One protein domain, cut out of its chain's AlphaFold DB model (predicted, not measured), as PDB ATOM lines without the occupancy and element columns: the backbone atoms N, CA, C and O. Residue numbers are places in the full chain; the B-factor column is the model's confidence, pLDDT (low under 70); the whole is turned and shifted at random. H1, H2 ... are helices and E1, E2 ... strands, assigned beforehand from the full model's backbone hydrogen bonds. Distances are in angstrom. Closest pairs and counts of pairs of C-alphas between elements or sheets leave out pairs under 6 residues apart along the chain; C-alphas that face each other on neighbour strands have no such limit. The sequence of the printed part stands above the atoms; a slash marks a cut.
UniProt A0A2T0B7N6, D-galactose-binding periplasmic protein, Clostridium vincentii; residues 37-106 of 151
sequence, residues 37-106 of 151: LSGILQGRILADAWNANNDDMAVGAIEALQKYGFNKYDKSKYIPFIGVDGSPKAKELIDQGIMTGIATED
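What this domain is: This is residues 37 to 106 of the 151 residues of the protein "D-galactose-binding periplasmic protein" of Clostridium vincentii (UniProt A0A2T0B7N6). A small body is built on a pair of short parallel strands, E1 and E2, with the start of H2 packing near E1 and H3 packing near E2, while H1 sticks out from this body as a free arm with residues 37 to 49. A long stretch with no named element, residues 68 to 81, leads from the far end of H2 back to E1. The printed part has 70 residues with three named helices and two named strands, in the order H1, H2, E1, H3, E2, and its class is mostly helix. The whole is compact, with a radius of gyration of the C-alphas of 12.6 A, and its outline is flat, spanning 38 by 32 by 16 A.

Where its parts are: E1 is residues 82 to 85, with C-alpha 82 at (-20.529, -3.495, 79.846), and E2 is residues 101 to 104, with C-alpha 104 at (-27.158, -11.836, 80.573). H3 is residues 88 to 95, 10.6 A from first to last C-alpha. H2 is residues 55 to 67, 18.7 A long in the same measure. H1, the longest helix, is residues 37 to 50, 19.5 A long, with C-alpha 37 at (2.717, -3.411, 88.092).

How they stand to each other: E1 and E2 are parallel neighbours, with 22 degrees between their directions. The C-alphas of Gly 83 and Ile 102 face each other at 4.5 A. N 85 and O 103 are within hydrogen-bond range at 2.9 A, and so are N 103 and O 83 at 3.0 A. E1, H3 and E2 form a strand-helix-strand unit, two parallel neighbour strands with a helix between them along the chain, and its crossover is right-handed. The closest C-alphas of H3 and E2 are those of Ile 94 and Gly 101, 5.9 A apart. The closest C-alphas of H2 and E1 are those of Ala 58 and Gly 83, 5.3 A apart. H2 touches H3 with residues 55 to 59 alone, the closest C-alphas being those of Val 59 and Ala 90, 6.5 A apart. They run the same way at a steep tilt of 50 degrees. H2 and E2 are apart. H1 touches no helix, and it is only just apart from E1, with a closest distance of 8.3 A between C-alphas. In H1, H2 and H3 every O i to N i+4 pair is within hydrogen-bond range.

The domain as a whole: The two C-alphas farthest apart are those of Leu 37 and Pro 88, 38.8 A. Without residues 37 to 49, the body has 57 residues and spans 33 by 20 by 14 A. The printed part has no cut. The link from H2 to E1 is long, with 14 residues, and the other three links are tight. The mean pLDDT of the printed part is 82.6, and residue 44 and residues 47 to 53 are under 70.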
ATOM      1  N   LEU A  37       3.558  -3.634  86.916       83.12
ATOM      2  CA  LEU A  37       2.717  -3.411  88.092       83.12
ATOM      3  C   LEU A  37       1.817  -2.184  87.914       83.12
ATOM      4  O   LEU A  37       0.647  -2.230  88.283       83.12
ATOM      5  N   SER A  38       2.332  -1.121  87.294       83.75
ATOM      6  CA  SER A  38       1.544   0.069  86.960       83.75
ATOM      7  C   SER A  38       0.380  -0.268  86.019       83.75
ATOM      8  O   SER A  38      -0.738   0.171  86.267       83.75
ATOM      9  N   GLY A  39       0.601  -1.105  84.999       79.19
ATOM     10  CA  GLY A  39      -0.469  -1.600  84.122       79.19
ATOM     11  C   GLY A  39      -1.502  -2.465  84.854       79.19
ATOM     12  O   GLY A  39      -2.702  -2.296  84.656       79.19
ATOM     13  N   ILE A  40      -1.059  -3.348  85.756       77.88
ATOM     14  CA  ILE A  40      -1.963  -4.151  86.601       77.88
ATOM     15  C   ILE A  40      -2.814  -3.242  87.496       77.88
ATOM     16  O   ILE A  40      -4.020  -3.449  87.613       77.88
ATOM     17  N   LEU A  41      -2.205  -2.226  88.110       79.06
ATOM     18  CA  LEU A  41      -2.910  -1.282  88.973       79.06
ATOM     19  C   LEU A  41      -3.918  -0.443  88.182       79.06
ATOM     20  O   LEU A  41      -5.039  -0.264  88.643       79.06
ATOM     21  N   GLN A  42      -3.553   0.015  86.982       77.31
ATOM     22  CA  GLN A  42      -4.480   0.696  86.072       77.31
ATOM     23  C   GLN A  42      -5.687  -0.189  85.745       77.31
ATOM     24  O   GLN A  42      -6.823   0.265  85.861       77.31
ATOM     25  N   GLY A  43      -5.454  -1.460  85.408       72.31
ATOM     26  CA  GLY A  43      -6.527  -2.424  85.171       72.31
ATOM     27  C   GLY A  43      -7.420  -2.630  86.396       72.31
ATOM     28  O   GLY A  43      -8.638  -2.648  86.258       72.31
ATOM     29  N   ARG A  44      -6.837  -2.719  87.600       67.38
ATOM     30  CA  ARG A  44      -7.597  -2.856  88.852       67.38
ATOM     31  C   ARG A  44      -8.442  -1.621  89.154       67.38
ATOM     32  O   ARG A  44      -9.613  -1.778  89.456       67.38
ATOM     33  N   ILE A  45      -7.891  -0.414  89.009       70.12
ATOM     34  CA  ILE A  45      -8.642   0.839  89.197       70.12
ATOM     35  C   ILE A  45      -9.839   0.892  88.243       70.12
ATOM     36  O   ILE A  45     -10.935   1.258  88.657       70.12
ATOM     37  N   LEU A  46      -9.639   0.512  86.976       71.81
ATOM     38  CA  LEU A  46     -10.730   0.436  86.008       71.81
ATOM     39  C   LEU A  46     -11.761  -0.619  86.408       71.81
ATOM     40  O   LEU A  46     -12.940  -0.304  86.399       71.81
ATOM     41  N   ALA A  47     -11.342  -1.826  86.796       64.94
ATOM     42  CA  ALA A  47     -12.250  -2.890  87.225       64.94
ATOM     43  C   ALA A  47     -13.063  -2.503  88.475       64.94
ATOM     44  O   ALA A  47     -14.271  -2.720  88.507       64.94
ATOM     45  N   ASP A  48     -12.427  -1.876  89.466       65.94
ATOM     46  CA  ASP A  48     -13.080  -1.408  90.694       65.94
ATOM     47  C   ASP A  48     -14.087  -0.289  90.391       65.94
ATOM     48  O   ASP A  48     -15.191  -0.282  90.930       65.94
ATOM     49  N   ALA A  49     -13.736   0.634  89.488       65.44
ATOM     50  CA  ALA A  49     -14.648   1.676  89.016       65.44
ATOM     51  C   ALA A  49     -15.784   1.121  88.136       65.44
ATOM     52  O   ALA A  49     -16.860   1.712  88.079       65.44
ATOM     53  N   TRP A  50     -15.544   0.005  87.445       68.44
ATOM     54  CA  TRP A  50     -16.488  -0.628  86.526       68.44
ATOM     55  C   TRP A  50     -17.551  -1.465  87.224       68.44
ATOM     56  O   TRP A  50     -18.567  -1.747  86.601       68.44
ATOM     57  N   ASN A  51     -17.316  -1.892  88.468       65.38
ATOM     58  CA  ASN A  51     -18.088  -2.928  89.154       65.38
ATOM     59  C   ASN A  51     -19.546  -2.494  89.449       65.38
ATOM     60  O   ASN A  51     -19.926  -2.188  90.579       65.38
ATOM     61  N   ALA A  52     -20.363  -2.437  88.398       62.59
ATOM     62  CA  ALA A  52     -21.798  -2.243  88.418       62.59
ATOM     63  C   ALA A  52     -22.441  -3.603  88.676       62.59
ATOM     64  O   ALA A  52     -22.306  -4.530  87.883       62.59
ATOM     65  N   ASN A  53     -23.111  -3.723  89.817       67.88
ATOM     66  CA  ASN A  53     -23.612  -5.000  90.310       67.88
ATOM     67  C   ASN A  53     -25.013  -5.358  89.779       67.88
ATOM     68  O   ASN A  53     -25.582  -6.341  90.240       67.88
ATOM     69  N   ASN A  54     -25.595  -4.539  88.892       71.50
ATOM     70  CA  ASN A  54     -26.859  -4.802  88.196       71.50
ATOM     71  C   ASN A  54     -27.087  -3.839  87.010       71.50
ATOM     72  O   ASN A  54     -26.356  -2.859  86.822       71.50
ATOM     73  N   ASP A  55     -28.141  -4.109  86.238       75.88
ATOM     74  CA  ASP A  55     -28.612  -3.305  85.099       75.88
ATOM     75  C   ASP A  55     -28.843  -1.816  85.406       75.88
ATOM     76  O   ASP A  55     -28.439  -0.945  84.633       75.88
ATOM     77  N   ASP A  56     -29.486  -1.499  86.530       80.69
ATOM     78  CA  ASP A  56     -29.846  -0.117  86.872       80.69
ATOM     79  C   ASP A  56     -28.597   0.740  87.118       80.69
ATOM     80  O   ASP A  56     -28.536   1.906  86.718       80.69
ATOM     81  N   MET A  57     -27.557   0.151  87.718       81.62
ATOM     82  CA  MET A  57     -26.255   0.801  87.861       81.62
ATOM     83  C   MET A  57     -25.597   1.052  86.501       81.62
ATOM     84  O   MET A  57     -25.008   2.116  86.298       81.62
ATOM     85  N   ALA A  58     -25.711   0.106  85.565       80.69
ATOM     86  CA  ALA A  58     -25.184   0.261  84.214       80.69
ATOM     87  C   ALA A  58     -25.882   1.401  83.457       80.69
ATOM     88  O   ALA A  58     -25.222   2.273  82.885       80.69
ATOM     89  N   VAL A  59     -27.215   1.443  83.512       83.81
ATOM     90  CA  VAL A  59     -28.014   2.519  82.911       83.81
ATOM     91  C   VAL A  59     -27.671   3.866  83.552       83.81
ATOM     92  O   VAL A  59     -27.376   4.822  82.835       83.81
ATOM     93  N   GLY A  60     -27.608   3.945  84.884       83.06
ATOM     94  CA  GLY A  60     -27.248   5.173  85.597       83.06
ATOM     95  C   GLY A  60     -25.836   5.680  85.274       83.06
ATOM     96  O   GLY A  60     -25.623   6.889  85.144       83.06
ATOM     97  N   ALA A  61     -24.869   4.776  85.081       82.88
ATOM     98  CA  ALA A  61     -23.520   5.132  84.650       82.88
ATOM     99  C   ALA A  61     -23.514   5.725  83.231       82.88
ATOM    100  O   ALA A  61     -22.904   6.774  83.008       82.88
ATOM    101  N   ILE A  62     -24.246   5.122  82.289       85.88
ATOM    102  CA  ILE A  62     -24.423   5.665  80.934       85.88
ATOM    103  C   ILE A  62     -25.086   7.047  80.975       85.88
ATOM    104  O   ILE A  62     -24.601   7.979  80.332       85.88
ATOM    105  N   GLU A  63     -26.148   7.225  81.760       86.06
ATOM    106  CA  GLU A  63     -26.813   8.524  81.913       86.06
ATOM    107  C   GLU A  63     -25.867   9.589  82.485       86.06
ATOM    108  O   GLU A  63     -25.870  10.743  82.043       86.06
ATOM    109  N   ALA A  64     -25.016   9.218  83.444       83.62
ATOM    110  CA  ALA A  64     -23.986  10.102  83.973       83.62
ATOM    111  C   ALA A  64     -22.967  10.485  82.890       83.62
ATOM    112  O   ALA A  64     -22.705  11.675  82.703       83.62
ATOM    113  N   LEU A  65     -22.453   9.523  82.117       85.19
ATOM    114  CA  LEU A  65     -21.549   9.780  80.989       85.19
ATOM    115  C   LEU A  65     -22.174  10.736  79.961       85.19
ATOM    116  O   LEU A  65     -21.527  11.683  79.500       85.19
ATOM    117  N   GLN A  66     -23.462  10.561  79.673       86.25
ATOM    118  CA  GLN A  66     -24.208  11.424  78.762       86.25
ATOM    119  C   GLN A  66     -24.348  12.863  79.271       86.25
ATOM    120  O   GLN A  66     -24.315  13.797  78.459       86.25
ATOM    121  N   LYS A  67     -24.428  13.095  80.587       85.00
ATOM    122  CA  LYS A  67     -24.390  14.462  81.148       85.00
ATOM    123  C   LYS A  67     -23.078  15.183  80.821       85.00
ATOM    124  O   LYS A  67     -23.099  16.389  80.593       85.00
ATOM    125  N   TYR A  68     -21.972  14.449  80.688       86.25
ATOM    126  CA  TYR A  68     -20.662  14.978  80.279       86.25
ATOM    127  C   TYR A  68     -20.407  14.914  78.763       86.25
ATOM    128  O   TYR A  68     -19.338  15.295  78.290       86.25
ATOM    129  N   GLY A  69     -21.397  14.477  77.977       84.69
ATOM    130  CA  GLY A  69     -21.317  14.434  76.515       84.69
ATOM    131  C   GLY A  69     -20.653  13.184  75.938       84.69
ATOM    132  O   GLY A  69     -20.404  13.164  74.734       84.69
ATOM    133  N   PHE A  70     -20.398  12.165  76.760       87.69
ATOM    134  CA  PHE A  70     -19.944  10.847  76.315       87.69
ATOM    135  C   PHE A  70     -21.127   9.926  75.995       87.69
ATOM    136  O   PHE A  70     -22.248  10.184  76.428       87.69
ATOM    137  N   ASN A  71     -20.882   8.860  75.229       87.56
ATOM    138  CA  ASN A  71     -21.844   7.786  74.944       87.56
ATOM    139  C   ASN A  71     -23.187   8.315  74.402       87.56
ATOM    140  O   ASN A  71     -24.276   7.871  74.765       87.56
ATOM    141  N   LYS A  72     -23.090   9.321  73.531       86.50
ATOM    142  CA  LYS A  72     -24.180   9.804  72.674       86.50
ATOM    143  C   LYS A  72     -23.922   9.302  71.248       86.50
ATOM    144  O   LYS A  72     -23.298   8.270  71.050       86.50
ATOM    145  N   TYR A  73     -24.351  10.058  70.244       80.62
ATOM    146  CA  TYR A  73     -24.173   9.709  68.832       80.62
ATOM    147  C   TYR A  73     -22.756   9.973  68.287       80.62
ATOM    148  O   TYR A  73     -22.411   9.498  67.207       80.62
ATOM    149  N   ASP A  74     -21.931  10.736  69.013       83.00
ATOM    150  CA  ASP A  74     -20.551  11.032  68.624       83.00
ATOM    151  C   ASP A  74     -19.607   9.901  69.053       83.00
ATOM    152  O   ASP A  74     -19.242   9.777  70.224       83.00
ATOM    153  N   LYS A  75     -19.168   9.100  68.078       79.06
ATOM    154  CA  LYS A  75     -18.246   7.977  68.298       79.06
ATOM    155  C   LYS A  75     -16.867   8.403  68.814       79.06
ATOM    156  O   LYS A  75     -16.162   7.567  69.368       79.06
ATOM    157  N   SER A  76     -16.471   9.671  68.656       85.19
ATOM    158  CA  SER A  76     -15.203  10.180  69.199       85.19
ATOM    159  C   SER A  76     -15.247  10.394  70.718       85.19
ATOM    160  O   SER A  76     -14.203  10.479  71.362       85.19
ATOM    161  N   LYS A  77     -16.452  10.431  71.302       85.81
ATOM    162  CA  LYS A  77     -16.701  10.569  72.741       85.81
ATOM    163  C   LYS A  77     -17.393   9.327  73.279       85.81
ATOM    164  O   LYS A  77     -18.462   9.397  73.878       85.81
ATOM    165  N   TYR A  78     -16.773   8.179  73.048       85.38
ATOM    166  CA  TYR A  78     -17.296   6.890  73.466       85.38
ATOM    167  C   TYR A  78     -16.399   6.259  74.528       85.38
ATOM    168  O   TYR A  78     -15.203   6.071  74.306       85.38
ATOM    169  N   ILE A  79     -16.986   5.921  75.673       86.00
ATOM    170  CA  ILE A  79     -16.352   5.117  76.713       86.00
ATOM    171  C   ILE A  79     -17.019   3.742  76.675       86.00
ATOM    172  O   ILE A  79     -18.235   3.664  76.867       86.00
ATOM    173  N   PRO A  80     -16.275   2.654  76.409       85.88
ATOM    174  CA  PRO A  80     -16.842   1.319  76.490       85.88
ATOM    175  C   PRO A  80     -17.478   1.084  77.862       85.88
ATOM    176  O   PRO A  80     -16.907   1.488  78.871       85.88
ATOM    177  N   PHE A  81     -18.643   0.443  77.897       82.56
ATOM    178  CA  PHE A  81     -19.369   0.112  79.121       82.56
ATOM    179  C   PHE A  81     -20.130  -1.205  78.933       82.56
ATOM    180  O   PHE A  81     -20.865  -1.356  77.953       82.56
ATOM    181  N   ILE A  82     -19.944  -2.147  79.860       84.94
ATOM    182  CA  ILE A  82     -20.529  -3.495  79.846       84.94
ATOM    183  C   ILE A  82     -21.257  -3.708  81.168       84.94
ATOM    184  O   ILE A  82     -20.648  -3.565  82.226       84.94
ATOM    185  N   GLY A  83     -22.545  -4.036  81.092       83.38
ATOM    186  CA  GLY A  83     -23.396  -4.308  82.255       83.38
ATOM    187  C   GLY A  83     -23.586  -5.801  82.523       83.38
ATOM    188  O   GLY A  83     -22.982  -6.647  81.858       83.38
ATOM    189  N   VAL A  84     -24.492  -6.109  83.451       83.06
ATOM    190  CA  VAL A  84     -24.941  -7.465  83.811       83.06
ATOM    191  C   VAL A  84     -26.478  -7.510  83.914       83.06
ATOM    192  O   VAL A  84     -27.094  -6.452  83.963       83.06
ATOM    193  N   ASP A  85     -27.070  -8.707  83.972       83.50
ATOM    194  CA  ASP A  85     -28.508  -9.043  84.101       83.50
ATOM    195  C   ASP A  85     -29.318  -9.033  82.786       83.50
ATOM    196  O   ASP A  85     -30.004 -10.012  82.470       83.50
ATOM    197  N   GLY A  86     -29.172  -8.017  81.933       85.69
ATOM    198  CA  GLY A  86     -29.735  -8.036  80.576       85.69
ATOM    199  C   GLY A  86     -31.133  -7.438  80.421       85.69
ATOM    200  O   GLY A  86     -31.947  -7.968  79.647       85.69
ATOM    201  N   SER A  87     -31.405  -6.333  81.110       88.38
ATOM    202  CA  SER A  87     -32.668  -5.598  81.089       88.38
ATOM    203  C   SER A  87     -33.050  -5.157  79.674       88.38
ATOM    204  O   SER A  87     -32.184  -4.909  78.823       88.38
ATOM    205  N   PRO A  88     -34.357  -4.975  79.402       90.88
ATOM    206  CA  PRO A  88     -34.810  -4.409  78.135       90.88
ATOM    207  C   PRO A  88     -34.155  -3.058  77.829       90.88
ATOM    208  O   PRO A  88     -33.815  -2.788  76.678       90.88
ATOM    209  N   LYS A  89     -33.935  -2.225  78.858       90.69
ATOM    210  CA  LYS A  89     -33.349  -0.899  78.678       90.69
ATOM    211  C   LYS A  89     -31.873  -0.964  78.291       90.69
ATOM    212  O   LYS A  89     -31.468  -0.260  77.371       90.69
ATOM    213  N   ALA A  90     -31.082  -1.816  78.942       89.75
ATOM    214  CA  ALA A  90     -29.677  -1.995  78.590       89.75
ATOM    215  C   ALA A  90     -29.513  -2.540  77.161       89.75
ATOM    216  O   ALA A  90     -28.687  -2.033  76.403       89.75
ATOM    217  N   LYS A  91     -30.355  -3.500  76.753       91.56
ATOM    218  CA  LYS A  91     -30.378  -4.017  75.373       91.56
ATOM    219  C   LYS A  91     -30.681  -2.922  74.349       91.56
ATOM    220  O   LYS A  91     -29.959  -2.799  73.368       91.56
ATOM    221  N   GLU A  92     -31.664  -2.062  74.624       93.25
ATOM    222  CA  GLU A  92     -31.973  -0.908  73.768       93.25
ATOM    223  C   GLU A  92     -30.764   0.039  73.615       93.25
ATOM    224  O   GLU A  92     -30.455   0.489  72.510       93.25
ATOM    225  N   LEU A  93     -30.043   0.324  74.706       91.69
ATOM    226  CA  LEU A  93     -28.844   1.173  74.675       91.69
ATOM    227  C   LEU A  93     -27.703   0.535  73.866       91.69
ATOM    228  O   LEU A  93     -26.956   1.245  73.187       91.69
ATOM    229  N   ILE A  94     -27.574  -0.792  73.900       92.12
ATOM    230  CA  ILE A  94     -26.618  -1.543  73.076       92.12
ATOM    231  C   ILE A  94     -27.014  -1.465  71.600       92.12
ATOM    232  O   ILE A  94     -26.187  -1.124  70.752       92.12
ATOM    233  N   ASP A  95     -28.296  -1.658  71.287       93.44
ATOM    234  CA  ASP A  95     -28.819  -1.555  69.922       93.44
ATOM    235  C   ASP A  95     -28.611  -0.152  69.332       93.44
ATOM    236  O   ASP A  95     -28.340   0.007  68.137       93.44
ATOM    237  N   GLN A  96     -28.670   0.881  70.175       91.81
ATOM    238  CA  GLN A  96     -28.390   2.273  69.813       91.81
ATOM    239  C   GLN A  96     -26.888   2.579  69.671       91.81
ATOM    240  O   GLN A  96     -26.528   3.647  69.171       91.81
ATOM    241  N   GLY A  97     -25.999   1.660  70.060       89.50
ATOM    242  CA  GLY A  97     -24.546   1.864  70.083       89.50
ATOM    243  C   GLY A  97     -24.074   2.805  71.196       89.50
ATOM    244  O   GLY A  97     -22.972   3.344  71.122       89.50
ATOM    245  N   ILE A  98     -24.919   3.030  72.203       91.31
ATOM    246  CA  ILE A  98     -24.642   3.866  73.377       91.31
ATOM    247  C   ILE A  98     -23.897   3.059  74.451       91.31
ATOM    248  O   ILE A  98     -23.073   3.611  75.182       91.31
ATOM    249  N   MET A  99     -24.153   1.753  74.521       89.62
ATOM    250  CA  MET A  99     -23.528   0.809  75.448       89.62
ATOM    251  C   MET A  99     -22.825  -0.311  74.668       89.62
ATOM    252  O   MET A  99     -23.233  -0.646  73.560       89.62
ATOM    253  N   THR A 100     -21.740  -0.870  75.218       90.94
ATOM    254  CA  THR A 100     -20.894  -1.843  74.495       90.94
ATOM    255  C   THR A 100     -21.508  -3.228  74.452       90.94
ATOM    256  O   THR A 100     -21.426  -3.908  73.435       90.94
ATOM    257  N   GLY A 101     -22.087  -3.657  75.566       88.88
ATOM    258  CA  GLY A 101     -22.593  -5.007  75.711       88.88
ATOM    259  C   GLY A 101     -23.137  -5.251  77.105       88.88
ATOM    260  O   GLY A 101     -23.034  -4.398  77.986       88.88
ATOM    261  N   ILE A 102     -23.706  -6.427  77.312       88.75
ATOM    262  CA  ILE A 102     -24.199  -6.855  78.615       88.75
ATOM    263  C   ILE A 102     -24.064  -8.364  78.760       88.75
ATOM    264  O   ILE A 102     -24.394  -9.112  77.839       88.75
ATOM    265  N   ALA A 103     -23.576  -8.811  79.913       88.81
ATOM    266  CA  ALA A 103     -23.691 -10.208  80.298       88.81
ATOM    267  C   ALA A 103     -25.130 -10.462  80.763       88.81
ATOM    268  O   ALA A 103     -25.652  -9.731  81.598       88.81
ATOM    269  N   THR A 104     -25.784 -11.479  80.223       86.62
ATOM    270  CA  THR A 104     -27.158 -11.836  80.573       86.62
ATOM    271  C   THR A 104     -27.204 -13.226  81.172       86.62
ATOM    272  O   THR A 104     -26.348 -14.074  80.915       86.62
ATOM    273  N   GLU A 105     -28.258 -13.508  81.919       83.31
ATOM    274  CA  GLU A 105     -28.543 -14.880  82.308       83.31
ATOM    275  C   GLU A 105     -29.036 -15.706  81.110       83.31
ATOM    276  O   GLU A 105     -29.789 -15.216  80.261       83.31
ATOM    277  N   ASP A 106     -28.640 -16.980  81.039       85.94
ATOM    278  CA  ASP A 106     -29.262 -17.940  80.126       85.94
ATOM    279  C   ASP A 106     -30.536 -18.499  80.769       85.94
ATOM    280  O   ASP A 106     -30.557 -19.583  81.364       85.94
TER     281      ASP A 106